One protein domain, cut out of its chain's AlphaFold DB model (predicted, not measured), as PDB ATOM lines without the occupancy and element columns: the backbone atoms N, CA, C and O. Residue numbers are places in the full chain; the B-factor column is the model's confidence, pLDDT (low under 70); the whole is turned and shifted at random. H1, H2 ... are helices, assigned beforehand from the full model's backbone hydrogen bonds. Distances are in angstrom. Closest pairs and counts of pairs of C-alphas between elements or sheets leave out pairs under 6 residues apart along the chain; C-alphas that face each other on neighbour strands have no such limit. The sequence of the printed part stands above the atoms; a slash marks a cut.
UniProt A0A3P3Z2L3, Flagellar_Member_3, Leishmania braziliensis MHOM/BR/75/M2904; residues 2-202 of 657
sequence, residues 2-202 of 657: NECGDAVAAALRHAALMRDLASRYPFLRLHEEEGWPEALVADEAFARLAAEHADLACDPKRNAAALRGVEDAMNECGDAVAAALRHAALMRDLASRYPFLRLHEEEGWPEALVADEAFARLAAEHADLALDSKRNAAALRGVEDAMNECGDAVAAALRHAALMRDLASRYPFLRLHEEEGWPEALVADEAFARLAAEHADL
ATOM      1  N   ASN A   2     220.924 238.893 221.760       47.56
ATOM      2  CA  ASN A   2     221.147 240.266 221.265       47.56
ATOM      3  C   ASN A   2     221.725 240.307 219.835       47.56
ATOM      4  O   ASN A   2     221.165 240.986 218.988       47.56
ATOM      5  N   GLU A   3     222.718 239.470 219.516       45.88
ATOM      6  CA  GLU A   3     223.323 239.408 218.168       45.88
ATOM      7  C   GLU A   3     222.330 239.011 217.056       45.88
ATOM      8  O   GLU A   3     222.370 239.558 215.958       45.88
ATOM      9  N   CYS A   4     221.374 238.115 217.337       52.56
ATOM     10  CA  CYS A   4     220.300 237.795 216.384       52.56
ATOM     11  C   CYS A   4     219.311 238.957 216.200       52.56
ATOM     12  O   CYS A   4     218.734 239.091 215.126       52.56
ATOM     13  N   GLY A   5     219.091 239.775 217.232       66.88
ATOM     14  CA  GLY A   5     218.236 240.960 217.142       66.88
ATOM     15  C   GLY A   5     218.867 242.057 216.284       66.88
ATOM     16  O   GLY A   5     218.189 242.636 215.436       66.88
ATOM     17  N   ASP A   6     220.170 242.280 216.449       67.81
ATOM     18  CA  ASP A   6     220.921 243.295 215.704       67.81
ATOM     19  C   ASP A   6     221.049 242.945 214.213       67.81
ATOM     20  O   ASP A   6     220.868 243.815 213.360       67.81
ATOM     21  N   ALA A   7     221.251 241.663 213.887       69.00
ATOM     22  CA  ALA A   7     221.294 241.180 212.506       69.00
ATOM     23  C   ALA A   7     219.945 241.349 211.778       69.00
ATOM     24  O   ALA A   7     219.897 241.825 210.644       69.00
ATOM     25  N   VAL A   8     218.829 241.025 212.443       75.75
ATOM     26  CA  VAL A   8     217.482 241.212 211.871       75.75
ATOM     27  C   VAL A   8     217.171 242.699 211.677       75.75
ATOM     28  O   VAL A   8     216.598 243.083 210.658       75.75
ATOM     29  N   ALA A   9     217.577 243.558 212.618       76.56
ATOM     30  CA  ALA A   9     217.409 245.003 212.489       76.56
ATOM     31  C   ALA A   9     218.239 245.590 211.333       76.56
ATOM     32  O   ALA A   9     217.749 246.469 210.622       76.56
ATOM     33  N   ALA A  10     219.467 245.107 211.119       77.50
ATOM     34  CA  ALA A  10     220.300 245.506 209.986       77.50
ATOM     35  C   ALA A  10     219.680 245.089 208.642       77.50
ATOM     36  O   ALA A  10     219.528 245.935 207.766       77.50
ATOM     37  N   ALA A  11     219.205 243.845 208.518       79.00
ATOM     38  CA  ALA A  11     218.552 243.359 207.300       79.00
ATOM     39  C   ALA A  11     217.276 244.148 206.947       79.00
ATOM     40  O   ALA A  11     217.024 244.455 205.781       79.00
ATOM     41  N   LEU A  12     216.478 244.528 207.953       84.12
ATOM     42  CA  LEU A  12     215.298 245.375 207.747       84.12
ATOM     43  C   LEU A  12     215.667 246.798 207.301       84.12
ATOM     44  O   LEU A  12     214.963 247.363 206.465       84.12
ATOM     45  N   ARG A  13     216.754 247.378 207.838       83.75
ATOM     46  CA  ARG A  13     217.261 248.695 207.406       83.75
ATOM     47  C   ARG A  13     217.743 248.660 205.960       83.75
ATOM     48  O   ARG A  13     217.310 249.497 205.174       83.75
ATOM     49  N   HIS A  14     218.534 247.656 205.610       86.56
ATOM     50  CA  HIS A  14     219.021 247.440 204.253       86.56
ATOM     51  C   HIS A  14     217.865 247.317 203.248       86.56
ATOM     52  O   HIS A  14     217.794 248.062 202.270       86.56
ATOM     53  N   ALA A  15     216.873 246.464 203.535       85.50
ATOM     54  CA  ALA A  15     215.695 246.298 202.679       85.50
ATOM     55  C   ALA A  15     214.860 247.588 202.541       85.50
ATOM     56  O   ALA A  15     214.285 247.852 201.481       85.50
ATOM     57  N   ALA A  16     214.783 248.402 203.599       87.94
ATOM     58  CA  ALA A  16     214.103 249.693 203.554       87.94
ATOM     59  C   ALA A  16     214.851 250.710 202.676       87.94
ATOM     60  O   ALA A  16     214.207 251.391 201.879       87.94
ATOM     61  N   LEU A  17     216.183 250.779 202.780       90.00
ATOM     62  CA  LEU A  17     217.016 251.667 201.963       90.00
ATOM     63  C   LEU A  17     216.978 251.282 200.482       90.00
ATOM     64  O   LEU A  17     216.768 252.151 199.641       90.00
ATOM     65  N   MET A  18     217.062 249.987 200.159       89.38
ATOM     66  CA  MET A  18     216.901 249.500 198.782       89.38
ATOM     67  C   MET A  18     215.560 249.927 198.181       89.38
ATOM     68  O   MET A  18     215.493 250.387 197.043       89.38
ATOM     69  N   ARG A  19     214.475 249.813 198.957       90.19
ATOM     70  CA  ARG A  19     213.139 250.224 198.513       90.19
ATOM     71  C   ARG A  19     213.024 251.739 198.326       90.19
ATOM     72  O   ARG A  19     212.341 252.169 197.396       90.19
ATOM     73  N   ASP A  20     213.642 252.534 199.197       92.12
ATOM     74  CA  ASP A  20     213.656 253.997 199.072       92.12
ATOM     75  C   ASP A  20     214.450 254.437 197.836       92.12
ATOM     76  O   ASP A  20     213.922 255.195 197.023       92.12
ATOM     77  N   LEU A  21     215.650 253.884 197.622       92.12
ATOM     78  CA  LEU A  21     216.471 254.148 196.436       92.12
ATOM     79  C   LEU A  21     215.739 253.769 195.143       92.12
ATOM     80  O   LEU A  21     215.622 254.605 194.252       92.12
ATOM     81  N   ALA A  22     215.149 252.571 195.073       90.50
ATOM     82  CA  ALA A  22     214.372 252.127 193.913       90.50
ATOM     83  C   ALA A  22     213.159 253.030 193.619       90.50
ATOM     84  O   ALA A  22     212.763 253.208 192.468       90.50
ATOM     85  N   SER A  23     212.543 253.589 194.667       91.75
ATOM     86  CA  SER A  23     211.392 254.480 194.526       91.75
ATOM     87  C   SER A  23     211.788 255.903 194.137       91.75
ATOM     88  O   SER A  23     211.030 256.554 193.416       91.75
ATOM     89  N   ARG A  24     212.905 256.416 194.662       89.44
ATOM     90  CA  ARG A  24     213.381 257.787 194.424       89.44
ATOM     91  C   ARG A  24     214.137 257.917 193.109       89.44
ATOM     92  O   ARG A  24     213.993 258.933 192.436       89.44
ATOM     93  N   TYR A  25     214.874 256.878 192.729       92.81
ATOM     94  CA  TYR A  25     215.717 256.839 191.538       92.81
ATOM     95  C   TYR A  25     215.420 255.567 190.723       92.81
ATOM     96  O   TYR A  25     216.180 254.606 190.773       92.81
ATOM     97  N   PRO A  26     214.320 255.530 189.942       89.88
ATOM     98  CA  PRO A  26     213.924 254.337 189.179       89.88
ATOM     99  C   PRO A  26     214.920 253.929 188.082       89.88
ATOM    100  O   PRO A  26     214.838 252.822 187.559       89.88
ATOM    101  N   PHE A  27     215.812 254.846 187.698       91.00
ATOM    102  CA  PHE A  27     216.888 254.634 186.728       91.00
ATOM    103  C   PHE A  27     218.146 254.015 187.357       91.00
ATOM    104  O   PHE A  27     219.038 253.606 186.616       91.00
ATOM    105  N   LEU A  28     218.241 253.988 188.694       93.19
ATOM    106  CA  LEU A  28     219.427 253.540 189.412       93.19
ATOM    107  C   LEU A  28     219.554 252.013 189.343       93.19
ATOM    108  O   LEU A  28     218.632 251.282 189.713       93.19
ATOM    109  N   ARG A  29     220.719 251.527 188.914       93.94
ATOM    110  CA  ARG A  29     221.108 250.120 188.996       93.94
ATOM    111  C   ARG A  29     221.343 249.755 190.456       93.94
ATOM    112  O   ARG A  29     222.209 250.318 191.117       93.94
ATOM    113  N   LEU A  30     220.540 248.824 190.956       91.44
ATOM    114  CA  LEU A  30     220.663 248.300 192.311       91.44
ATOM    115  C   LEU A  30     221.640 247.129 192.317       91.44
ATOM    116  O   LEU A  30     221.571 246.281 191.426       91.44
ATOM    117  N   HIS A  31     222.481 247.058 193.345       90.75
ATOM    118  CA  HIS A  31     223.410 245.948 193.525       90.75
ATOM    119  C   HIS A  31     223.140 245.169 194.821       90.75
ATOM    120  O   HIS A  31     222.475 245.666 195.731       90.75
ATOM    121  N   GLU A  32     223.591 243.914 194.865       88.12
ATOM    122  CA  GLU A  32     223.265 242.946 195.928       88.12
ATOM    123  C   GLU A  32     224.340 242.849 197.026       88.12
ATOM    124  O   GLU A  32     224.168 242.095 197.985       88.12
ATOM    125  N   GLU A  33     225.450 243.584 196.912       88.44
ATOM    126  CA  GLU A  33     226.536 243.550 197.890       88.44
ATOM    127  C   GLU A  33     226.053 243.972 199.281       88.44
ATOM    128  O   GLU A  33     225.314 244.946 199.467       88.44
ATOM    129  N   GLU A  34     226.518 243.240 200.293       85.06
ATOM    130  CA  GLU A  34     226.206 243.530 201.687       85.06
ATOM    131  C   GLU A  34     226.664 244.953 202.047       85.06
ATOM    132  O   GLU A  34     227.837 245.297 201.918       85.06
ATOM    133  N   GLY A  35     225.726 245.787 202.505       87.25
ATOM    134  CA  GLY A  35     226.005 247.177 202.872       87.25
ATOM    135  C   GLY A  35     226.003 248.182 201.712       87.25
ATOM    136  O   GLY A  35     226.263 249.359 201.955       87.25
ATOM    137  N   TRP A  36     225.699 247.768 200.473       93.06
ATOM    138  CA  TRP A  36     225.662 248.662 199.306       93.06
ATOM    139  C   TRP A  36     224.765 249.901 199.458       93.06
ATOM    140  O   TRP A  36     225.267 251.012 199.277       93.06
ATOM    141  N   PRO A  37     223.472 249.785 199.821       91.31
ATOM    142  CA  PRO A  37     222.600 250.949 199.904       91.31
ATOM    143  C   PRO A  37     222.984 251.861 201.076       91.31
ATOM    144  O   PRO A  37     222.794 253.072 200.991       91.31
ATOM    145  N   GLU A  38     223.551 251.317 202.157       92.88
ATOM    146  CA  GLU A  38     224.116 252.108 203.250       92.88
ATOM    147  C   GLU A  38     225.341 252.916 202.800       92.88
ATOM    148  O   GLU A  38     225.425 254.111 203.093       92.88
ATOM    149  N   ALA A  39     226.270 252.278 202.083       91.31
ATOM    150  CA  ALA A  39     227.488 252.909 201.585       91.31
ATOM    151  C   ALA A  39     227.187 253.968 200.517       91.31
ATOM    152  O   ALA A  39     227.738 255.062 200.577       91.31
ATOM    153  N   LEU A  40     226.259 253.689 199.597       92.44
ATOM    154  CA  LEU A  40     225.882 254.620 198.536       92.44
ATOM    155  C   LEU A  40     225.232 255.896 199.084       92.44
ATOM    156  O   LEU A  40     225.521 256.992 198.620       92.44
ATOM    157  N   VAL A  41     224.362 255.775 200.092       90.44
ATOM    158  CA  VAL A  41     223.726 256.945 200.724       90.44
ATOM    159  C   VAL A  41     224.732 257.768 201.536       90.44
ATOM    160  O   VAL A  41     224.545 258.975 201.698       90.44
ATOM    161  N   ALA A  42     225.786 257.132 202.050       92.00
ATOM    162  CA  ALA A  42     226.880 257.805 202.742       92.00
ATOM    163  C   ALA A  42     227.918 258.426 201.786       92.00
ATOM    164  O   ALA A  42     228.730 259.234 202.237       92.00
ATOM    165  N   ASP A  43     227.895 258.072 200.498       94.44
ATOM    166  CA  ASP A  43     228.838 258.572 199.504       94.44
ATOM    167  C   ASP A  43     228.565 260.047 199.154       94.44
ATOM    168  O   ASP A  43     227.465 260.444 198.754       94.44
ATOM    169  N   GLU A  44     229.588 260.891 199.309       94.31
ATOM    170  CA  GLU A  44     229.453 262.329 199.070       94.31
ATOM    171  C   GLU A  44     229.232 262.671 197.591       94.31
ATOM    172  O   GLU A  44     228.558 263.664 197.293       94.31
ATOM    173  N   ALA A  45     229.798 261.894 196.661       92.44
ATOM    174  CA  ALA A  45     229.627 262.132 195.232       92.44
ATOM    175  C   ALA A  45     228.192 261.798 194.815       92.44
ATOM    176  O   ALA A  45     227.544 262.620 194.161       92.44
ATOM    177  N   PHE A  46     227.651 260.674 195.291       94.25
ATOM    178  CA  PHE A  46     226.247 260.327 195.105       94.25
ATOM    179  C   PHE A  46     225.317 261.390 195.695       94.25
ATOM    180  O   PHE A  46     224.371 261.812 195.032       94.25
ATOM    181  N   ALA A  47     225.598 261.889 196.903       92.94
ATOM    182  CA  ALA A  47     224.792 262.936 197.534       92.94
ATOM    183  C   ALA A  47     224.764 264.243 196.715       92.94
ATOM    184  O   ALA A  47     223.719 264.891 196.617       92.94
ATOM    185  N   ARG A  48     225.889 264.626 196.094       94.19
ATOM    186  CA  ARG A  48     225.963 265.794 195.196       94.19
ATOM    187  C   ARG A  48     225.185 265.566 193.905       94.19
ATOM    188  O   ARG A  48     224.388 266.423 193.530       94.19
ATOM    189  N   LEU A  49     225.367 264.409 193.271       94.81
ATOM    190  CA  LEU A  49     224.646 264.039 192.051       94.81
ATOM    191  C   LEU A  49     223.134 263.946 192.293       94.81
ATOM    192  O   LEU A  49     222.346 264.414 191.482       94.81
ATOM    193  N   ALA A  50     222.716 263.426 193.448       92.81
ATOM    194  CA  ALA A  50     221.319 263.374 193.864       92.81
ATOM    195  C   ALA A  50     220.695 264.773 194.031       92.81
ATOM    196  O   ALA A  50     219.525 264.966 193.690       92.81
ATOM    197  N   ALA A  51     221.454 265.748 194.543       93.06
ATOM    198  CA  ALA A  51     221.009 267.138 194.639       93.06
ATOM    199  C   ALA A  51     220.912 267.798 193.253       93.06
ATOM    200  O   ALA A  51     219.905 268.435 192.946       93.06
ATOM    201  N   GLU A  52     221.910 267.583 192.391       92.31
ATOM    202  CA  GLU A  52     221.897 268.072 191.010       92.31
ATOM    203  C   GLU A  52     220.735 267.470 190.204       92.31
ATOM    204  O   GLU A  52     220.034 268.184 189.485       92.31
ATOM    205  N   HIS A  53     220.462 266.174 190.379       92.69
ATOM    206  CA  HIS A  53     219.312 265.498 189.776       92.69
ATOM    207  C   HIS A  53     217.995 266.149 190.206       92.69
ATOM    208  O   HIS A  53     217.160 266.454 189.355       92.69
ATOM    209  N   ALA A  54     217.835 266.442 191.501       91.81
ATOM    210  CA  ALA A  54     216.640 267.099 192.032       91.81
ATOM    211  C   ALA A  54     216.422 268.506 191.439       91.81
ATOM    212  O   ALA A  54     215.291 268.861 191.085       91.81
ATOM    213  N   ASP A  55     217.495 269.284 191.273       90.81
ATOM    214  CA  ASP A  55     217.445 270.614 190.659       90.81
ATOM    215  C   ASP A  55     217.101 270.536 189.164       90.81
ATOM    216  O   ASP A  55     216.231 271.263 188.665       90.81
ATOM    217  N   LEU A  56     217.736 269.620 188.427       90.56
ATOM    218  CA  LEU A  56     217.486 269.434 186.999       90.56
ATOM    219  C   LEU A  56     216.085 268.867 186.719       90.56
ATOM    220  O   LEU A  56     215.478 269.225 185.701       90.56
ATOM    221  N   ALA A  57     215.543 268.052 187.629       88.25
ATOM    222  CA  ALA A  57     214.217 267.442 187.536       88.25
ATOM    223  C   ALA A  57     213.060 268.448 187.679       88.25
ATOM    224  O   ALA A  57     211.916 268.109 187.364       88.25
ATOM    225  N   CYS A  58     213.334 269.694 188.087       88.81
ATOM    226  CA  CYS A  58     212.335 270.765 188.139       88.81
ATOM    227  C   CYS A  58     211.861 271.226 186.741       88.81
ATOM    228  O   CYS A  58     210.725 271.685 186.609       88.81
ATOM    229  N   ASP A  59     212.686 271.078 185.691       87.25
ATOM    230  CA  ASP A  59     212.293 271.301 184.284       87.25
ATOM    231  C   ASP A  59     212.874 270.210 183.356       87.25
ATOM    232  O   ASP A  59     213.846 270.427 182.619       87.25
ATOM    233  N   PRO A  60     212.269 269.008 183.355       82.38
ATOM    234  CA  PRO A  60     212.858 267.836 182.717       82.38
ATOM    235  C   PRO A  60     212.840 267.903 181.186       82.38
ATOM    236  O   PRO A  60     213.646 267.250 180.528       82.38
ATOM    237  N   LYS A  61     211.962 268.719 180.583       84.19
ATOM    238  CA  LYS A  61     211.929 268.901 179.121       84.19
ATOM    239  C   LYS A  61     213.113 269.725 178.635       84.19
ATOM    240  O   LYS A  61     213.687 269.403 177.597       84.19
ATOM    241  N   ARG A  62     213.469 270.780 179.372       86.44
ATOM    242  CA  ARG A  62     214.595 271.656 179.031       86.44
ATOM    243  C   ARG A  62     215.942 271.013 179.365       86.44
ATOM    244  O   ARG A  62     216.904 271.215 178.632       86.44
ATOM    245  N   ASN A  63     215.984 270.210 180.426       87.81
ATOM    246  CA  ASN A  63     217.212 269.628 180.971       87.81
ATOM    247  C   ASN A  63     217.438 268.160 180.565       87.81
ATOM    248  O   ASN A  63     218.308 267.506 181.125       87.81
ATOM    249  N   ALA A  64     216.692 267.625 179.592       88.00
ATOM    250  CA  ALA A  64     216.671 266.190 179.277       88.00
ATOM    251  C   ALA A  64     218.053 265.554 179.001       88.00
ATOM    252  O   ALA A  64     218.258 264.384 179.306       88.00
ATOM    253  N   ALA A  65     218.995 266.291 178.402       88.88
ATOM    254  CA  ALA A  65     220.356 265.794 178.172       88.88
ATOM    255  C   ALA A  65     221.211 265.806 179.451       88.88
ATOM    256  O   ALA A  65     221.931 264.846 179.700       88.88
ATOM    257  N   ALA A  66     221.094 266.858 180.266       89.25
ATOM    258  CA  ALA A  66     221.807 266.973 181.537       89.25
ATOM    259  C   ALA A  66     221.288 265.963 182.570       89.25
ATOM    260  O   ALA A  66     222.087 265.338 183.251       89.25
ATOM    261  N   LEU A  67     219.968 265.738 182.619       90.12
ATOM    262  CA  LEU A  67     219.365 264.698 183.456       90.12
ATOM    263  C   LEU A  67     219.927 263.321 183.126       90.12
ATOM    264  O   LEU A  67     220.376 262.647 184.036       90.12
ATOM    265  N   ARG A  68     219.990 262.943 181.842       91.31
ATOM    266  CA  ARG A  68     220.618 261.673 181.446       91.31
ATOM    267  C   ARG A  68     222.075 261.584 181.893       91.31
ATOM    268  O   ARG A  68     222.456 260.574 182.453       91.31
ATOM    269  N   GLY A  69     222.854 262.654 181.715       94.06
ATOM    270  CA  GLY A  69     224.244 262.684 182.176       94.06
ATOM    271  C   GLY A  69     224.384 262.479 183.688       94.06
ATOM    272  O   GLY A  69     225.243 261.720 184.120       94.06
ATOM    273  N   VAL A  70     223.520 263.105 184.495       94.12
ATOM    274  CA  VAL A  70     223.517 262.915 185.955       94.12
ATOM    275  C   VAL A  70     223.001 261.528 186.342       94.12
ATOM    276  O   VAL A  70     223.555 260.912 187.241       94.12
ATOM    277  N   GLU A  71     221.981 261.005 185.662       94.94
ATOM    278  CA  GLU A  71     221.456 259.650 185.885       94.94
ATOM    279  C   GLU A  71     222.511 258.575 185.575       94.94
ATOM    280  O   GLU A  71     222.679 257.635 186.355       94.94
ATOM    281  N   ASP A  72     223.260 258.742 184.483       94.31
ATOM    282  CA  ASP A  72     224.390 257.888 184.119       94.31
ATOM    283  C   ASP A  72     225.517 258.001 185.163       94.31
ATOM    284  O   ASP A  72     225.979 256.981 185.669       94.31
ATOM    285  N   ALA A  73     225.878 259.214 185.599       93.19
ATOM    286  CA  ALA A  73     226.886 259.423 186.645       93.19
ATOM    287  C   ALA A  73     226.471 258.843 188.013       93.19
ATOM    288  O   ALA A  73     227.296 258.304 188.750       93.19
ATOM    289  N   MET A  74     225.184 258.916 188.369       95.69
ATOM    290  CA  MET A  74     224.645 258.280 189.578       95.69
ATOM    291  C   MET A  74     224.723 256.754 189.486       95.69
ATOM    292  O   MET A  74     225.028 256.097 190.482       95.69
ATOM    293  N   ASN A  75     224.475 256.191 188.301       94.62
ATOM    294  CA  ASN A  75     224.655 254.767 188.032       94.62
ATOM    295  C   ASN A  75     226.123 254.341 188.135       94.62
ATOM    296  O   ASN A  75     226.412 253.333 188.772       94.62
ATOM    297  N   GLU A  76     227.046 255.111 187.563       95.12
ATOM    298  CA  GLU A  76     228.490 254.872 187.670       95.12
ATOM    299  C   GLU A  76     228.972 254.942 189.125       95.12
ATOM    300  O   GLU A  76     229.742 254.091 189.565       95.12
ATOM    301  N   CYS A  77     228.468 255.902 189.905       92.62
ATOM    302  CA  CYS A  77     228.749 255.995 191.336       92.62
ATOM    303  C   CYS A  77     228.228 254.761 192.096       92.62
ATOM    304  O   CYS A  77     228.958 254.168 192.891       92.62
ATOM    305  N   GLY A  78     227.002 254.317 191.795       93.19
ATOM    306  CA  GLY A  78     226.440 253.072 192.324       93.19
ATOM    307  C   GLY A  78     227.307 251.846 192.023       93.19
ATOM    308  O   GLY A  78     227.590 251.050 192.923       93.19
ATOM    309  N   ASP A  79     227.774 251.715 190.783       92.81
ATOM    310  CA  ASP A  79     228.664 250.630 190.364       92.81
ATOM    311  C   ASP A  79     230.029 250.692 191.066       92.81
ATOM    312  O   ASP A  79     230.560 249.652 191.466       92.81
ATOM    313  N   ALA A  80     230.587 251.892 191.253       91.06
ATOM    314  CA  ALA A  80     231.860 252.101 191.942       91.06
ATOM    315  C   ALA A  80     231.776 251.703 193.424       91.06
ATOM    316  O   ALA A  80     232.656 251.001 193.926       91.06
ATOM    317  N   VAL A  81     230.688 252.071 194.112       92.44
ATOM    318  CA  VAL A  81     230.435 251.649 195.500       92.44
ATOM    319  C   VAL A  81     230.302 250.126 195.594       92.44
ATOM    320  O   VAL A  81     230.885 249.512 196.488       92.44
ATOM    321  N   ALA A  82     229.590 249.491 194.655       92.25
ATOM    322  CA  ALA A  82     229.482 248.030 194.600       92.25
ATOM    323  C   ALA A  82     230.850 247.363 194.395       92.25
ATOM    324  O   ALA A  82     231.193 246.412 195.097       92.25
ATOM    325  N   ALA A  83     231.665 247.881 193.472       90.19
ATOM    326  CA  ALA A  83     233.015 247.380 193.233       90.19
ATOM    327  C   ALA A  83     233.908 247.497 194.481       90.19
ATOM    328  O   ALA A  83     234.555 246.516 194.846       90.19
ATOM    329  N   ALA A  84     233.877 248.632 195.185       89.81
ATOM    330  CA  ALA A  84     234.646 248.834 196.415       89.81
ATOM    331  C   ALA A  84     234.260 247.834 197.522       89.81
ATOM    332  O   ALA A  84     235.126 247.309 198.225       89.81
ATOM    333  N   LEU A  85     232.966 247.524 197.654       91.31
ATOM    334  CA  LEU A  85     232.492 246.516 198.605       91.31
ATOM    335  C   LEU A  85     232.927 245.098 198.217       91.31
ATOM    336  O   LEU A  85     233.364 244.346 199.092       91.31
ATOM    337  N   ARG A  86     232.863 244.733 196.928       90.25
ATOM    338  CA  ARG A  86     233.370 243.437 196.434       90.25
ATOM    339  C   ARG A  86     234.861 243.276 196.723       90.25
ATOM    340  O   ARG A  86     235.260 242.251 197.276       90.25
ATOM    341  N   HIS A  87     235.649 244.304 196.436       90.50
ATOM    342  CA  HIS A  87     237.079 244.332 196.715       90.50
ATOM    343  C   HIS A  87     237.376 244.138 198.211       90.50
ATOM    344  O   HIS A  87     238.133 243.246 198.599       90.50
ATOM    345  N   ALA A  88     236.708 244.904 199.084       90.38
ATOM    346  CA  ALA A  88     236.868 244.779 200.534       90.38
ATOM    347  C   ALA A  88     236.467 243.386 201.057       90.38
ATOM    348  O   ALA A  88     237.113 242.840 201.959       90.38
ATOM    349  N   ALA A  89     235.417 242.788 200.486       90.69
ATOM    350  CA  ALA A  89     234.993 241.437 200.826       90.69
ATOM    351  C   ALA A  89     236.035 240.383 200.417       90.69
ATOM    352  O   ALA A  89     236.327 239.497 201.223       90.69
ATOM    353  N   LEU A  90     236.625 240.499 199.221       91.69
ATOM    354  CA  LEU A  90     237.695 239.611 198.752       91.69
ATOM    355  C   LEU A  90     238.953 239.728 199.616       91.69
ATOM    356  O   LEU A  90     239.487 238.710 200.047       91.69
ATOM    357  N   MET A  91     239.380 240.949 199.952       92.31
ATOM    358  CA  MET A  91     240.513 241.174 200.860       92.31
ATOM    359  C   MET A  91     240.289 240.507 202.218       92.31
ATOM    360  O   MET A  91     241.176 239.828 202.739       92.31
ATOM    361  N   ARG A  92     239.084 240.648 202.787       92.38
ATOM    362  CA  ARG A  92     238.721 240.002 204.056       92.38
ATOM    363  C   ARG A  92     238.731 238.477 203.946       92.38
ATOM    364  O   ARG A  92     239.182 237.810 204.878       92.38
ATOM    365  N   ASP A  93     238.221 237.928 202.848       93.19
ATOM    366  CA  ASP A  93     238.194 236.484 202.604       93.19
ATOM    367  C   ASP A  93     239.613 235.915 202.474       93.19
ATOM    368  O   ASP A  93     239.948 234.961 203.176       93.19
ATOM    369  N   LEU A  94     240.479 236.556 201.680       93.94
ATOM    370  CA  LEU A  94     241.890 236.183 201.539       93.94
ATOM    371  C   LEU A  94     242.628 236.242 202.881       93.94
ATOM    372  O   LEU A  94     243.256 235.258 203.267       93.94
ATOM    373  N   ALA A  95     242.480 237.334 203.638       92.94
ATOM    374  CA  ALA A  95     243.100 237.487 204.955       92.94
ATOM    375  C   ALA A  95     242.649 236.404 205.951       92.94
ATOM    376  O   ALA A  95     243.431 235.928 206.774       92.94
ATOM    377  N   SER A  96     241.370 236.018 205.891       93.75
ATOM    378  CA  SER A  96     240.806 235.005 206.783       93.75
ATOM    379  C   SER A  96     241.197 233.583 206.387       93.75
ATOM    380  O   SER A  96     241.368 232.745 207.272       93.75
ATOM    381  N   ARG A  97     241.271 233.279 205.085       91.44
ATOM    382  CA  ARG A  97     241.601 231.936 204.580       91.44
ATOM    383  C   ARG A  97     243.099 231.669 204.590       91.44
ATOM    384  O   ARG A  97     243.500 230.543 204.877       91.44
ATOM    385  N   TYR A  98     243.902 232.697 204.331       94.06
ATOM    386  CA  TYR A  98     245.354 232.609 204.215       94.06
ATOM    387  C   TYR A  98     246.035 233.670 205.097       94.06
ATOM    388  O   TYR A  98     246.535 234.671 204.588       94.06
ATOM    389  N   PRO A  99     246.113 233.471 206.430       92.56
ATOM    390  CA  PRO A  99     246.723 234.450 207.339       92.56
ATOM    391  C   PRO A  99     248.222 234.703 207.103       92.56
ATOM    392  O   PRO A  99     248.769 235.668 207.630       92.56
ATOM    393  N   PHE A 100     248.895 233.813 206.365       92.88
ATOM    394  CA  PHE A 100     250.297 233.942 205.958       92.88
ATOM    395  C   PHE A 100     250.482 234.786 204.687       92.88
ATOM    396  O   PHE A 100     251.618 235.132 204.361       92.88
ATOM    397  N   LEU A 101     249.399 235.067 203.951       95.25
ATOM    398  CA  LEU A 101     249.451 235.759 202.670       95.25
ATOM    399  C   LEU A 101     249.717 237.251 202.885       95.25
ATOM    400  O   LEU A 101     249.010 237.928 203.632       95.25
ATOM    401  N   ARG A 102     250.725 237.775 202.190       94.75
ATOM    402  CA  ARG A 102     251.004 239.205 202.097       94.75
ATOM    403  C   ARG A 102     249.964 239.845 201.185       94.75
ATOM    404  O   ARG A 102     249.896 239.541 199.999       94.75
ATOM    405  N   LEU A 103     249.130 240.696 201.771       92.38
ATOM    406  CA  LEU A 103     248.128 241.466 201.042       92.38
ATOM    407  C   LEU A 103     248.780 242.704 200.438       92.38
ATOM    408  O   LEU A 103     249.601 243.342 201.101       92.38
ATOM    409  N   HIS A 104     248.372 243.054 199.222       92.38
ATOM    410  CA  HIS A 104     248.854 244.252 198.547       92.38
ATOM    411  C   HIS A 104     247.721 245.248 198.259       92.38
ATOM    412  O   HIS A 104     246.544 244.890 198.290       92.38
ATOM    413  N   GLU A 105     248.086 246.516 198.055       89.62
ATOM    414  CA  GLU A 105     247.153 247.652 197.948       89.62
ATOM    415  C   GLU A 105     246.836 248.051 196.497       89.62
ATOM    416  O   GLU A 105     246.040 248.966 196.279       89.62
ATOM    417  N   GLU A 106     247.446 247.410 195.495       91.00
ATOM    418  CA  GLU A 106     247.201 247.744 194.093       91.00
ATOM    419  C   GLU A 106     245.727 247.561 193.722       91.00
ATOM    420  O   GLU A 106     245.072 246.574 194.071       91.00
ATOM    421  N   GLU A 107     245.211 248.521 192.954       87.19
ATOM    422  CA  GLU A 107     243.846 248.487 192.442       87.19
ATOM    423  C   GLU A 107     243.612 247.194 191.643       87.19
ATOM    424  O   GLU A 107     244.313 246.912 190.669       87.19
ATOM    425  N   GLY A 108     242.625 246.397 192.062       90.06
ATOM    426  CA  GLY A 108     242.292 245.125 191.415       90.06
ATOM    427  C   GLY A 108     243.146 243.920 191.836       90.06
ATOM    428  O   GLY A 108     242.962 242.840 191.274       90.06
ATOM    429  N   TRP A 109     244.073 244.061 192.796       94.56
ATOM    430  CA  TRP A 109     244.937 242.960 193.249       94.56
ATOM    431  C   TRP A 109     244.197 241.704 193.730       94.56
ATOM    432  O   TRP A 109     244.496 240.623 193.217       94.56
ATOM    433  N   PRO A 110     243.235 241.779 194.671       93.81
ATOM    434  CA  PRO A 110     242.576 240.578 195.168       93.81
ATOM    435  C   PRO A 110     241.707 239.924 194.088       93.81
ATOM    436  O   PRO A 110     241.601 238.700 194.054       93.81
ATOM    437  N   GLU A 111     241.123 240.708 193.176       94.50
ATOM    438  CA  GLU A 111     240.405 240.192 192.011       94.50
ATOM    439  C   GLU A 111     241.341 239.432 191.062       94.50
ATOM    440  O   GLU A 111     241.026 238.312 190.655       94.50
ATOM    441  N   ALA A 112     242.496 240.019 190.735       94.75
ATOM    442  CA  ALA A 112     243.483 239.423 189.841       94.75
ATOM    443  C   ALA A 112     244.109 238.158 190.442       94.75
ATOM    444  O   ALA A 112     244.234 237.153 189.747       94.75
ATOM    445  N   LEU A 113     244.430 238.169 191.738       95.56
ATOM    446  CA  LEU A 113     245.013 237.016 192.421       95.56
ATOM    447  C   LEU A 113     244.047 235.829 192.471       95.56
ATOM    448  O   LEU A 113     244.446 234.692 192.249       95.56
ATOM    449  N   VAL A 114     242.766 236.076 192.754       92.81
ATOM    450  CA  VAL A 114     241.752 235.008 192.792       92.81
ATOM    451  C   VAL A 114     241.466 234.446 191.396       92.81
ATOM    452  O   VAL A 114     241.089 233.280 191.275       92.81
ATOM    453  N   ALA A 115     241.649 235.251 190.347       94.75
ATOM    454  CA  ALA A 115     241.551 234.804 188.960       94.75
ATOM    455  C   ALA A 115     242.813 234.074 188.454       94.75
ATOM    456  O   ALA A 115     242.741 233.420 187.413       94.75
ATOM    457  N   ASP A 116     243.942 234.166 189.162       96.44
ATOM    458  CA  ASP A 116     245.203 233.549 188.756       96.44
ATOM    459  C   ASP A 116     245.173 232.017 188.907       96.44
ATOM    460  O   ASP A 116     244.898 231.454 189.973       96.44
ATOM    461  N   GLU A 117     245.469 231.309 187.814       96.00
ATOM    462  CA  GLU A 117     245.420 229.845 187.782       96.00
ATOM    463  C   GLU A 117     246.514 229.195 188.644       96.00
ATOM    464  O   GLU A 117     246.293 228.116 189.208       96.00
ATOM    465  N   ALA A 118     247.692 229.819 188.758       95.00
ATOM    466  CA  ALA A 118     248.780 229.298 189.578       95.00
ATOM    467  C   ALA A 118     248.431 229.424 191.064       95.00
ATOM    468  O   ALA A 118     248.559 228.443 191.802       95.00
ATOM    469  N   PHE A 119     247.883 230.567 191.481       96.31
ATOM    470  CA  PHE A 119     247.363 230.753 192.831       96.31
ATOM    471  C   PHE A 119     246.255 229.747 193.152       96.31
ATOM    472  O   PHE A 119     246.295 229.107 194.201       96.31
ATOM    473  N   ALA A 120     245.295 229.538 192.243       94.69
ATOM    474  CA  ALA A 120     244.214 228.572 192.444       94.69
ATOM    475  C   ALA A 120     244.736 227.135 192.645       94.69
ATOM    476  O   ALA A 120     244.226 226.394 193.494       94.69
ATOM    477  N   ARG A 121     245.781 226.738 191.906       96.69
ATOM    478  CA  ARG A 121     246.444 225.435 192.078       96.69
ATOM    479  C   ARG A 121     247.172 225.329 193.413       96.69
ATOM    480  O   ARG A 121     247.010 224.322 194.101       96.69
ATOM    481  N   LEU A 122     247.931 226.357 193.789       96.50
ATOM    482  CA  LEU A 122     248.647 226.406 195.065       96.50
ATOM    483  C   LEU A 122     247.679 226.403 196.254       96.50
ATOM    484  O   LEU A 122     247.906 225.700 197.232       96.50
ATOM    485  N   ALA A 123     246.553 227.109 196.148       94.69
ATOM    486  CA  ALA A 123     245.491 227.110 197.146       94.69
ATOM    487  C   ALA A 123     244.868 225.716 197.347       94.69
ATOM    488  O   ALA A 123     244.602 225.315 198.483       94.69
ATOM    489  N   ALA A 124     244.655 224.960 196.263       94.88
ATOM    490  CA  ALA A 124     244.172 223.582 196.340       94.88
ATOM    491  C   ALA A 124     245.210 222.650 196.991       94.88
ATOM    492  O   ALA A 124     244.869 221.884 197.891       94.88
ATOM    493  N   GLU A 125     246.482 222.768 196.600       94.81
ATOM    494  CA  GLU A 125     247.577 222.005 197.208       94.81
ATOM    495  C   GLU A 125     247.732 222.326 198.701       94.81
ATOM    496  O   GLU A 125     247.853 221.423 199.529       94.81
ATOM    497  N   HIS A 126     247.644 223.605 199.072       94.38
ATOM    498  CA  HIS A 126     247.653 224.044 200.461       94.38
ATOM    499  C   HIS A 126     246.501 223.408 201.254       94.38
ATOM    500  O   HIS A 126     246.718 222.898 202.356       94.38
ATOM    501  N   ALA A 127     245.285 223.386 200.696       93.50
ATOM    502  CA  ALA A 127     244.127 222.765 201.336       93.50
ATOM    503  C   ALA A 127     244.324 221.255 201.570       93.50
ATOM    504  O   ALA A 127     244.010 220.764 202.658       93.50
ATOM    505  N   ASP A 128     244.896 220.538 200.600       92.81
ATOM    506  CA  ASP A 128     245.197 219.108 200.718       92.81
ATOM    507  C   ASP A 128     246.291 218.836 201.763       92.81
ATOM    508  O   ASP A 128     246.151 217.956 202.620       92.81
ATOM    509  N   LEU A 129     247.376 219.615 201.742       92.25
ATOM    510  CA  LEU A 129     248.482 219.471 202.688       92.25
ATOM    511  C   LEU A 129     248.066 219.821 204.125       92.25
ATOM    512  O   LEU A 129     248.568 219.198 205.070       92.25
ATOM    513  N   ALA A 130     247.134 220.764 204.297       90.00
ATOM    514  CA  ALA A 130     246.627 221.205 205.594       90.00
ATOM    515  C   ALA A 130     245.827 220.120 206.342       90.00
ATOM    516  O   ALA A 130     245.717 220.195 207.571       90.00
ATOM    517  N   LEU A 131     245.337 219.080 205.649       91.81
ATOM    518  CA  LEU A 131     244.628 217.949 206.265       91.81
ATOM    519  C   LEU A 131     245.499 217.167 207.272       91.81
ATOM    520  O   LEU A 131     244.967 216.627 208.243       91.81
ATOM    521  N   ASP A 132     246.825 217.133 207.079       89.69
ATOM    522  CA  ASP A 132     247.804 216.576 208.032       89.69
ATOM    523  C   ASP A 132     249.006 217.520 208.201       89.69
ATOM    524  O   ASP A 132     250.154 217.235 207.835       89.69
ATOM    525  N   SER A 133     248.726 218.688 208.781       81.50
ATOM    526  CA  SER A 133     249.688 219.789 208.908       81.50
ATOM    527  C   SER A 133     250.968 219.441 209.675       81.50
ATOM    528  O   SER A 133     252.027 220.003 209.400       81.50
ATOM    529  N   LYS A 134     250.924 218.482 210.611       85.75
ATOM    530  CA  LYS A 134     252.116 218.060 211.368       85.75
ATOM    531  C   LYS A 134     253.100 217.285 210.503       85.75
ATOM    532  O   LYS A 134     254.306 217.484 210.631       85.75
ATOM    533  N   ARG A 135     252.593 216.394 209.650       88.25
ATOM    534  CA  ARG A 135     253.420 215.585 208.750       88.25
ATOM    535  C   ARG A 135     253.927 216.399 207.561       88.25
ATOM    536  O   ARG A 135     255.048 216.173 207.113       88.25
ATOM    537  N   ASN A 136     253.130 217.366 207.111       89.44
ATOM    538  CA  ASN A 136     253.390 218.157 205.910       89.44
ATOM    539  C   ASN A 136     254.013 219.534 206.187       89.44
ATOM    540  O   ASN A 136     254.115 220.341 205.273       89.44
ATOM    541  N   ALA A 137     254.465 219.819 207.412       90.19
ATOM    542  CA  ALA A 137     254.886 221.162 207.828       90.19
ATOM    543  C   ALA A 137     255.952 221.830 206.930       90.19
ATOM    544  O   ALA A 137     255.965 223.050 206.802       90.19
ATOM    545  N   ALA A 138     256.869 221.061 206.331       90.69
ATOM    546  CA  ALA A 138     257.860 221.607 205.398       90.69
ATOM    547  C   ALA A 138     257.263 221.913 204.014       90.69
ATOM    548  O   ALA A 138     257.584 222.945 203.439       90.69
ATOM    549  N   ALA A 139     256.383 221.042 203.512       91.62
ATOM    550  CA  ALA A 139     255.695 221.240 202.239       91.62
ATOM    551  C   ALA A 139     254.688 222.395 202.320       91.62
ATOM    552  O   ALA A 139     254.643 223.211 201.412       91.62
ATOM    553  N   LEU A 140     253.958 222.514 203.439       92.94
ATOM    554  CA  LEU A 140     253.063 223.644 203.698       92.94
ATOM    555  C   LEU A 140     253.806 224.971 203.623       92.94
ATOM    556  O   LEU A 140     253.386 225.824 202.861       92.94
ATOM    557  N   ARG A 141     254.947 225.108 204.313       93.31
ATOM    558  CA  ARG A 141     255.765 226.327 204.211       93.31
ATOM    559  C   ARG A 141     256.191 226.629 202.777       93.31
ATOM    560  O   ARG A 141     256.073 227.764 202.349       93.31
ATOM    561  N   GLY A 142     256.619 225.614 202.022       95.94
ATOM    562  CA  GLY A 142     256.974 225.797 200.612       95.94
ATOM    563  C   GLY A 142     255.805 226.299 199.755       95.94
ATOM    564  O   GLY A 142     255.998 227.170 198.916       95.94
ATOM    565  N   VAL A 143     254.588 225.793 199.986       96.31
ATOM    566  CA  VAL A 143     253.383 226.263 199.282       96.31
ATOM    567  C   VAL A 143     252.951 227.650 199.769       96.31
ATOM    568  O   VAL A 143     252.575 228.477 198.949       96.31
ATOM    569  N   GLU A 144     253.036 227.938 201.068       96.19
ATOM    570  CA  GLU A 144     252.756 229.263 201.645       96.19
ATOM    571  C   GLU A 144     253.701 230.335 201.072       96.19
ATOM    572  O   GLU A 144     253.253 231.426 200.707       96.19
ATOM    573  N   ASP A 145     254.992 230.017 200.938       96.19
ATOM    574  CA  ASP A 145     255.994 230.878 200.305       96.19
ATOM    575  C   ASP A 145     255.679 231.075 198.811       96.19
ATOM    576  O   ASP A 145     255.614 232.213 198.350       96.19
ATOM    577  N   ALA A 146     255.356 230.004 198.077       95.75
ATOM    578  CA  ALA A 146     254.975 230.089 196.662       95.75
ATOM    579  C   ALA A 146     253.675 230.888 196.432       95.75
ATOM    580  O   ALA A 146     253.554 231.628 195.457       95.75
ATOM    581  N   MET A 147     252.692 230.781 197.332       97.38
ATOM    582  CA  MET A 147     251.467 231.592 197.289       97.38
ATOM    583  C   MET A 147     251.769 233.074 197.524       97.38
ATOM    584  O   MET A 147     251.176 233.932 196.872       97.38
ATOM    585  N   ASN A 148     252.703 233.379 198.427       96.38
ATOM    586  CA  ASN A 148     253.186 234.738 198.649       96.38
ATOM    587  C   ASN A 148     253.936 235.294 197.431       96.38
ATOM    588  O   ASN A 148     253.699 236.437 197.049       96.38
ATOM    589  N   GLU A 149     254.802 234.500 196.801       97.12
ATOM    590  CA  GLU A 149     255.494 234.873 195.559       97.12
ATOM    591  C   GLU A 149     254.508 235.123 194.411       97.12
ATOM    592  O   GLU A 149     254.648 236.095 193.672       97.12
ATOM    593  N   CYS A 150     253.462 234.301 194.296       95.06
ATOM    594  CA  CYS A 150     252.386 234.514 193.333       95.06
ATOM    595  C   CYS A 150     251.635 235.831 193.604       95.06
ATOM    596  O   CYS A 150     251.435 236.628 192.688       95.06
ATOM    597  N   GLY A 151     251.304 236.114 194.870       95.69
ATOM    598  CA  GLY A 151     250.721 237.394 195.285       95.69
ATOM    599  C   GLY A 151     251.592 238.600 194.921       95.69
ATOM    600  O   GLY A 151     251.090 239.581 194.365       95.69
ATOM    601  N   ASP A 152     252.898 238.515 195.173       94.81
ATOM    602  CA  ASP A 152     253.865 239.551 194.797       94.81
ATOM    603  C   ASP A 152     253.958 239.745 193.277       94.81
ATOM    604  O   ASP A 152     254.043 240.884 192.811       94.81
ATOM    605  N   ALA A 153     253.928 238.654 192.507       94.19
ATOM    606  CA  ALA A 153     253.987 238.688 191.050       94.19
ATOM    607  C   ALA A 153     252.746 239.363 190.447       94.19
ATOM    608  O   ALA A 153     252.877 240.224 189.576       94.19
ATOM    609  N   VAL A 154     251.549 239.048 190.959       94.88
ATOM    610  CA  VAL A 154     250.299 239.716 190.556       94.88
ATOM    611  C   VAL A 154     250.352 241.210 190.882       94.88
ATOM    612  O   VAL A 154     250.015 242.040 190.036       94.88
ATOM    613  N   ALA A 155     250.834 241.578 192.074       94.38
ATOM    614  CA  ALA A 155     251.006 242.979 192.457       94.38
ATOM    615  C   ALA A 155     251.990 243.709 191.529       94.38
ATOM    616  O   ALA A 155     251.719 244.822 191.078       94.38
ATOM    617  N   ALA A 156     253.117 243.078 191.191       92.19
ATOM    618  CA  ALA A 156     254.094 243.638 190.261       92.19
ATOM    619  C   ALA A 156     253.505 243.849 188.859       92.19
ATOM    620  O   ALA A 156     253.675 244.928 188.296       92.19
ATOM    621  N   ALA A 157     252.752 242.877 188.334       92.00
ATOM    622  CA  ALA A 157     252.090 242.994 187.035       92.00
ATOM    623  C   ALA A 157     251.080 244.155 186.997       92.00
ATOM    624  O   ALA A 157     251.015 244.894 186.014       92.00
ATOM    625  N   LEU A 158     250.326 244.363 188.083       92.94
ATOM    626  CA  LEU A 158     249.401 245.491 188.199       92.94
ATOM    627  C   LEU A 158     250.129 246.838 188.274       92.94
ATOM    628  O   LEU A 158     249.719 247.779 187.592       92.94
ATOM    629  N   ARG A 159     251.226 246.939 189.041       92.19
ATOM    630  CA  ARG A 159     252.063 248.156 189.081       92.19
ATOM    631  C   ARG A 159     252.629 248.493 187.706       92.19
ATOM    632  O   ARG A 159     252.523 249.639 187.273       92.19
ATOM    633  N   HIS A 160     253.151 247.494 187.004       92.38
ATOM    634  CA  HIS A 160     253.661 247.642 185.648       92.38
ATOM    635  C   HIS A 160     252.573 248.154 184.688       92.38
ATOM    636  O   HIS A 160     252.758 249.161 184.002       92.38
ATOM    637  N   ALA A 161     251.391 247.527 184.694       92.12
ATOM    638  CA  ALA A 161     250.261 247.949 183.864       92.12
ATOM    639  C   ALA A 161     249.791 249.379 184.190       92.12
ATOM    640  O   ALA A 161     249.468 250.158 183.287       92.12
ATOM    641  N   ALA A 162     249.777 249.750 185.473       92.44
ATOM    642  CA  ALA A 162     249.431 251.096 185.910       92.44
ATOM    643  C   ALA A 162     250.450 252.140 185.421       92.44
ATOM    644  O   ALA A 162     250.034 253.191 184.929       92.44
ATOM    645  N   LEU A 163     251.752 251.843 185.495       93.44
ATOM    646  CA  LEU A 163     252.815 252.715 184.983       93.44
ATOM    647  C   LEU A 163     252.739 252.877 183.463       93.44
ATOM    648  O   LEU A 163     252.804 254.002 182.971       93.44
ATOM    649  N   MET A 164     252.518 251.791 182.718       94.25
ATOM    650  CA  MET A 164     252.314 251.854 181.264       94.25
ATOM    651  C   MET A 164     251.134 252.754 180.898       94.25
ATOM    652  O   MET A 164     251.244 253.598 180.008       94.25
ATOM    653  N   ARG A 165     250.008 252.622 181.612       93.81
ATOM    654  CA  ARG A 165     248.826 253.472 181.411       93.81
ATOM    655  C   ARG A 165     249.119 254.941 181.723       93.81
ATOM    656  O   ARG A 165     248.668 255.813 180.982       93.81
ATOM    657  N   ASP A 166     249.848 255.217 182.802       94.38
ATOM    658  CA  ASP A 166     250.231 256.578 183.190       94.38
ATOM    659  C   ASP A 166     251.148 257.222 182.140       94.38
ATOM    660  O   ASP A 166     250.859 258.325 181.677       94.38
ATOM    661  N   LEU A 167     252.179 256.505 181.677       95.50
ATOM    662  CA  LEU A 167     253.068 256.959 180.605       95.50
ATOM    663  C   LEU A 167     252.300 257.222 179.305       95.50
ATOM    664  O   LEU A 167     252.431 258.304 178.736       95.50
ATOM    665  N   ALA A 168     251.440 256.293 178.879       94.56
ATOM    666  CA  ALA A 168     250.614 256.447 177.680       94.56
ATOM    667  C   ALA A 168     249.683 257.670 177.760       94.56
ATOM    668  O   ALA A 168     249.468 258.370 176.769       94.56
ATOM    669  N   SER A 169     249.122 257.933 178.944       95.00
ATOM    670  CA  SER A 169     248.218 259.061 179.163       95.00
ATOM    671  C   SER A 169     248.950 260.400 179.248       95.00
ATOM    672  O   SER A 169     248.420 261.403 178.771       95.00
ATOM    673  N   ARG A 170     250.122 260.449 179.895       93.62
ATOM    674  CA  ARG A 170     250.903 261.684 180.075       93.62
ATOM    675  C   ARG A 170     251.691 262.059 178.830       93.62
ATOM    676  O   ARG A 170     251.817 263.246 178.534       93.62
ATOM    677  N   TYR A 171     252.177 261.060 178.100       95.50
ATOM    678  CA  TYR A 171     253.028 261.224 176.927       95.50
ATOM    679  C   TYR A 171     252.477 260.422 175.736       95.50
ATOM    680  O   TYR A 171     253.042 259.396 175.368       95.50
ATOM    681  N   PRO A 172     251.399 260.885 175.068       94.19
ATOM    682  CA  PRO A 172     250.804 260.162 173.935       94.19
ATOM    683  C   PRO A 172     251.729 259.996 172.716       94.19
ATOM    684  O   PRO A 172     251.426 259.215 171.818       94.19
ATOM    685  N   PHE A 173     252.821 260.765 172.653       94.12
ATOM    686  CA  PHE A 173     253.859 260.678 171.620       94.12
ATOM    687  C   PHE A 173     254.944 259.637 171.935       94.12
ATOM    688  O   PHE A 173     255.760 259.338 171.062       94.12
ATOM    689  N   LEU A 174     254.996 259.137 173.176       96.56
ATOM    690  CA  LEU A 174     256.035 258.227 173.639       96.56
ATOM    691  C   LEU A 174     255.807 256.830 173.060       96.56
ATOM    692  O   LEU A 174     254.726 256.252 173.182       96.56
ATOM    693  N   ARG A 175     256.850 256.269 172.454       96.25
ATOM    694  CA  ARG A 175     256.894 254.875 172.024       96.25
ATOM    695  C   ARG A 175     257.052 253.991 173.254       96.25
ATOM    696  O   ARG A 175     258.058 254.063 173.953       96.25
ATOM    697  N   LEU A 176     256.027 253.192 173.520       94.00
ATOM    698  CA  LEU A 176     256.031 252.216 174.601       94.00
ATOM    699  C   LEU A 176     256.712 250.936 174.132       94.00
ATOM    700  O   LEU A 176     256.529 250.532 172.981       94.00
ATOM    701  N   HIS A 177     257.442 250.296 175.037       93.94
ATOM    702  CA  HIS A 177     258.127 249.043 174.752       93.94
ATOM    703  C   HIS A 177     257.663 247.908 175.678       93.94
ATOM    704  O   HIS A 177     257.070 248.157 176.728       93.94
ATOM    705  N   GLU A 178     257.867 246.662 175.242       91.94
ATOM    706  CA  GLU A 178     257.320 245.448 175.878       91.94
ATOM    707  C   GLU A 178     258.321 244.742 176.809       91.94
ATOM    708  O   GLU A 178     257.974 243.748 177.447       91.94
ATOM    709  N   GLU A 179     259.569 245.213 176.885       92.81
ATOM    710  CA  GLU A 179     260.604 244.611 177.718       92.81
ATOM    711  C   GLU A 179     260.194 244.598 179.196       92.81
ATOM    712  O   GLU A 179     259.697 245.581 179.754       92.81
ATOM    713  N   GLU A 180     260.449 243.463 179.851       88.88
ATOM    714  CA  GLU A 180     260.184 243.280 181.276       88.88
ATOM    715  C   GLU A 180     260.907 244.367 182.092       88.88
ATOM    716  O   GLU A 180     262.128 244.508 182.018       88.88
ATOM    717  N   GLY A 181     260.148 245.147 182.868       91.94
ATOM    718  CA  GLY A 181     260.692 246.233 183.688       91.94
ATOM    719  C   GLY A 181     260.934 247.564 182.957       91.94
ATOM    720  O   GLY A 181     261.473 248.487 183.568       91.94
ATOM    721  N   TRP A 182     260.569 247.695 181.673       96.06
ATOM    722  CA  TRP A 182     260.776 248.927 180.896       96.06
ATOM    723  C   TRP A 182     260.163 250.195 181.504       96.06
ATOM    724  O   TRP A 182     260.903 251.168 181.674       96.06
ATOM    725  N   PRO A 183     258.865 250.244 181.861       95.75
ATOM    726  CA  PRO A 183     258.276 251.468 182.389       95.75
ATOM    727  C   PRO A 183     258.864 251.827 183.759       95.75
ATOM    728  O   PRO A 183     259.040 253.007 184.054       95.75
ATOM    729  N   GLU A 184     259.226 250.838 184.580       95.75
ATOM    730  CA  GLU A 184     259.925 251.056 185.846       95.75
ATOM    731  C   GLU A 184     261.316 251.664 185.626       95.75
ATOM    732  O   GLU A 184     261.669 252.649 186.277       95.75
ATOM    733  N   ALA A 185     262.092 251.104 184.693       96.44
ATOM    734  CA  ALA A 185     263.433 251.575 184.368       96.44
ATOM    735  C   ALA A 185     263.412 252.983 183.760       96.44
ATOM    736  O   ALA A 185     264.220 253.823 184.144       96.44
ATOM    737  N   LEU A 186     262.457 253.268 182.870       97.06
ATOM    738  CA  LEU A 186     262.327 254.579 182.241       97.06
ATOM    739  C   LEU A 186     261.961 255.667 183.253       97.06
ATOM    740  O   LEU A 186     262.525 256.755 183.228       97.06
ATOM    741  N   VAL A 187     261.027 255.384 184.165       94.69
ATOM    742  CA  VAL A 187     260.630 256.349 185.205       94.69
ATOM    743  C   VAL A 187     261.761 256.589 186.211       94.69
ATOM    744  O   VAL A 187     261.854 257.680 186.774       94.69
ATOM    745  N   ALA A 188     262.624 255.595 186.431       96.25
ATOM    746  CA  ALA A 188     263.815 255.730 187.262       96.25
ATOM    747  C   ALA A 188     264.988 256.441 186.556       96.25
ATOM    748  O   ALA A 188     265.932 256.852 187.233       96.25
ATOM    749  N   ASP A 189     264.947 256.594 185.229       97.38
ATOM    750  CA  ASP A 189     266.024 257.201 184.450       97.38
ATOM    751  C   ASP A 189     266.098 258.726 184.658       97.38
ATOM    752  O   ASP A 189     265.137 259.477 184.457       97.38
ATOM    753  N   GLU A 190     267.275 259.213 185.062       96.75
ATOM    754  CA  GLU A 190     267.476 260.638 185.345       96.75
ATOM    755  C   GLU A 190     267.386 261.519 184.092       96.75
ATOM    756  O   GLU A 190     266.973 262.680 184.192       96.75
ATOM    757  N   ALA A 191     267.790 261.012 182.922       96.12
ATOM    758  CA  ALA A 191     267.712 261.766 181.677       96.12
ATOM    759  C   ALA A 191     266.248 261.916 181.252       96.12
ATOM    760  O   ALA A 191     265.819 263.035 180.954       96.12
ATOM    761  N   PHE A 192     265.457 260.845 181.345       97.31
ATOM    762  CA  PHE A 192     264.017 260.900 181.116       97.31
ATOM    763  C   PHE A 192     263.326 261.877 182.071       97.31
ATOM    764  O   PHE A 192     262.543 262.716 181.629       97.31
ATOM    765  N   ALA A 193     263.656 261.846 183.367       96.25
ATOM    766  CA  ALA A 193     263.076 262.763 184.350       96.25
ATOM    767  C   ALA A 193     263.357 264.246 184.023       96.25
ATOM    768  O   ALA A 193     262.480 265.099 184.186       96.25
ATOM    769  N   ARG A 194     264.562 264.566 183.525       97.62
ATOM    770  CA  ARG A 194     264.914 265.927 183.075       97.62
ATOM    771  C   ARG A 194     264.133 266.333 181.829       97.62
ATOM    772  O   ARG A 194     263.580 267.430 181.801       97.62
ATOM    773  N   LEU A 195     264.050 265.445 180.839       97.44
ATOM    774  CA  LEU A 195     263.295 265.681 179.609       97.44
ATOM    775  C   LEU A 195     261.795 265.849 179.889       97.44
ATOM    776  O   LEU A 195     261.157 266.738 179.335       97.44
ATOM    777  N   ALA A 196     261.240 265.065 180.813       96.00
ATOM    778  CA  ALA A 196     259.856 265.179 181.257       96.00
ATOM    779  C   ALA A 196     259.555 266.543 181.909       96.00
ATOM    780  O   ALA A 196     258.489 267.117 181.667       96.00
ATOM    781  N   ALA A 197     260.483 267.076 182.712       96.25
ATOM    782  CA  ALA A 197     260.360 268.408 183.302       96.25
ATOM    783  C   ALA A 197     260.443 269.513 182.235       96.25
ATOM    784  O   ALA A 197     259.604 270.413 182.216       96.25
ATOM    785  N   GLU A 198     261.392 269.408 181.302       95.94
ATOM    786  CA  GLU A 198     261.512 270.346 180.182       95.94
ATOM    787  C   GLU A 198     260.260 270.327 179.293       95.94
ATOM    788  O   GLU A 198     259.729 271.380 178.934       95.94
ATOM    789  N   HIS A 199     259.729 269.139 178.996       95.69
ATOM    790  CA  HIS A 199     258.480 268.982 178.261       95.69
ATOM    791  C   HIS A 199     257.321 269.693 178.978       95.69
ATOM    792  O   HIS A 199     256.555 270.417 178.339       95.69
ATOM    793  N   ALA A 200     257.204 269.542 180.302       94.62
ATOM    794  CA  ALA A 200     256.167 270.208 181.090       94.62
ATOM    795  C   ALA A 200     256.278 271.747 181.030       94.62
ATOM    796  O   ALA A 200     255.269 272.433 180.835       94.62
ATOM    797  N   ASP A 201     257.494 272.288 181.119       93.56
ATOM    798  CA  ASP A 201     257.747 273.728 181.008       93.56
ATOM    799  C   ASP A 201     257.410 274.257 179.605       93.56
ATOM    800  O   ASP A 201     256.736 275.284 179.448       93.56
ATOM    801  N   LEU A 202     257.831 273.543 178.557       93.44
ATOM    802  CA  LEU A 202     257.573 273.931 177.172       93.44
ATOM    803  C   LEU A 202     256.087 273.816 176.799       93.44
ATOM    804  O   LEU A 202     255.593 274.651 176.029       93.44
TER     805      LEU A 202
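Overview. This is residues 2 to 202 of the 657 residues of the protein "Flagellar_Member_3" of Leishmania braziliensis MHOM/BR/75/M2904 (UniProt A0A3P3Z2L3). The model is a flat, open zigzag of helices built on two long ones, H4 and H7, each with a shorter helix, H3 and H6, folded back along its first part as a hairpin. The short helix H5 sits between residues 87 to 94 of H4 and residues 150 to 158 of H7 and bridges them; in the same way H2 bridges H1 and H4, while H8 packs on residues 160 to 167 of H7, with H9 beyond it. Residues 2 to 9, in H1, and residues 188 to 195 stick out. The printed part has 201 residues with nine named helices, H1 to H9 in order, and no named strand; its class is all helix, with 152 residues in helices. It is loose, with a radius of gyration of the C-alphas of 23.7 A, and spans 67 by 66 by 24 A.

Along the chain. H1, residues 2 to 24, is 33.0 A long and begins at C-alpha 2 at (221.147, 240.266, 221.265). H2 holds residues 36 to 42 and H3 residues 44 to 56. H4, residues 64 to 97, runs 49.3 A from C-alpha 64 at (216.671, 266.190, 179.277). H5 holds residues 109 to 115 and H6 residues 117 to 130. H7, residues 137 to 170, is also 49.3 A long. H8 holds residues 182 to 188, and H9, residues 190 to 202, ends at C-alpha 202 at (257.573, 273.931, 177.172).

Arrangement. H1 touches H2 with its residues 14 to 21 alone, about perpendicular at 74 degrees; the closest C-alphas, of Met 18 and Pro 37, are 6.0 A apart. H2 touches H4 at a steep tilt of 63 degrees, closest at the C-alphas of Trp 36 and Ala 82, 6.1 A. H3 and H4 form a hairpin, a shallow tilt of 18 degrees, opposite ways, closest at the C-alphas of Phe 46 and Met 74, 6.1 A. H4 touches H5 about perpendicular, at 75 degrees, closest at the C-alphas of Met 91 and Pro 110, 6.1 A. H5 touches H7 at a steep tilt of 63 degrees, closest at the C-alphas of Trp 109 and Ala 155, 6.1 A. H4 and H7 are apart. H6 and H7 form a hairpin at a shallow tilt of 21 degrees, closest at the C-alphas of Phe 119 and Met 147, 6.1 A. H7 touches H8 about perpendicular, at 75 degrees, closest at the C-alphas of Met 164 and Pro 183, 6.1 A. H8 and H9 are close but not clearly touching, with the C-alphas of Leu 186 and Phe 192 closest at 6.6 A. In H1 to H9 every O i to N i+4 pair is within hydrogen-bond range.

Size, cuts and confidence. The C-alphas farthest apart, of Arg 62 and Arg 135, are 74.4 A from each other. The printed part has no cut. The links H1 to H2, H4 to H5 and H7 to H8 are long, 11 residues each. The mean pLDDT of the printed part is 91.3, and residues 2 to 7 are under 70.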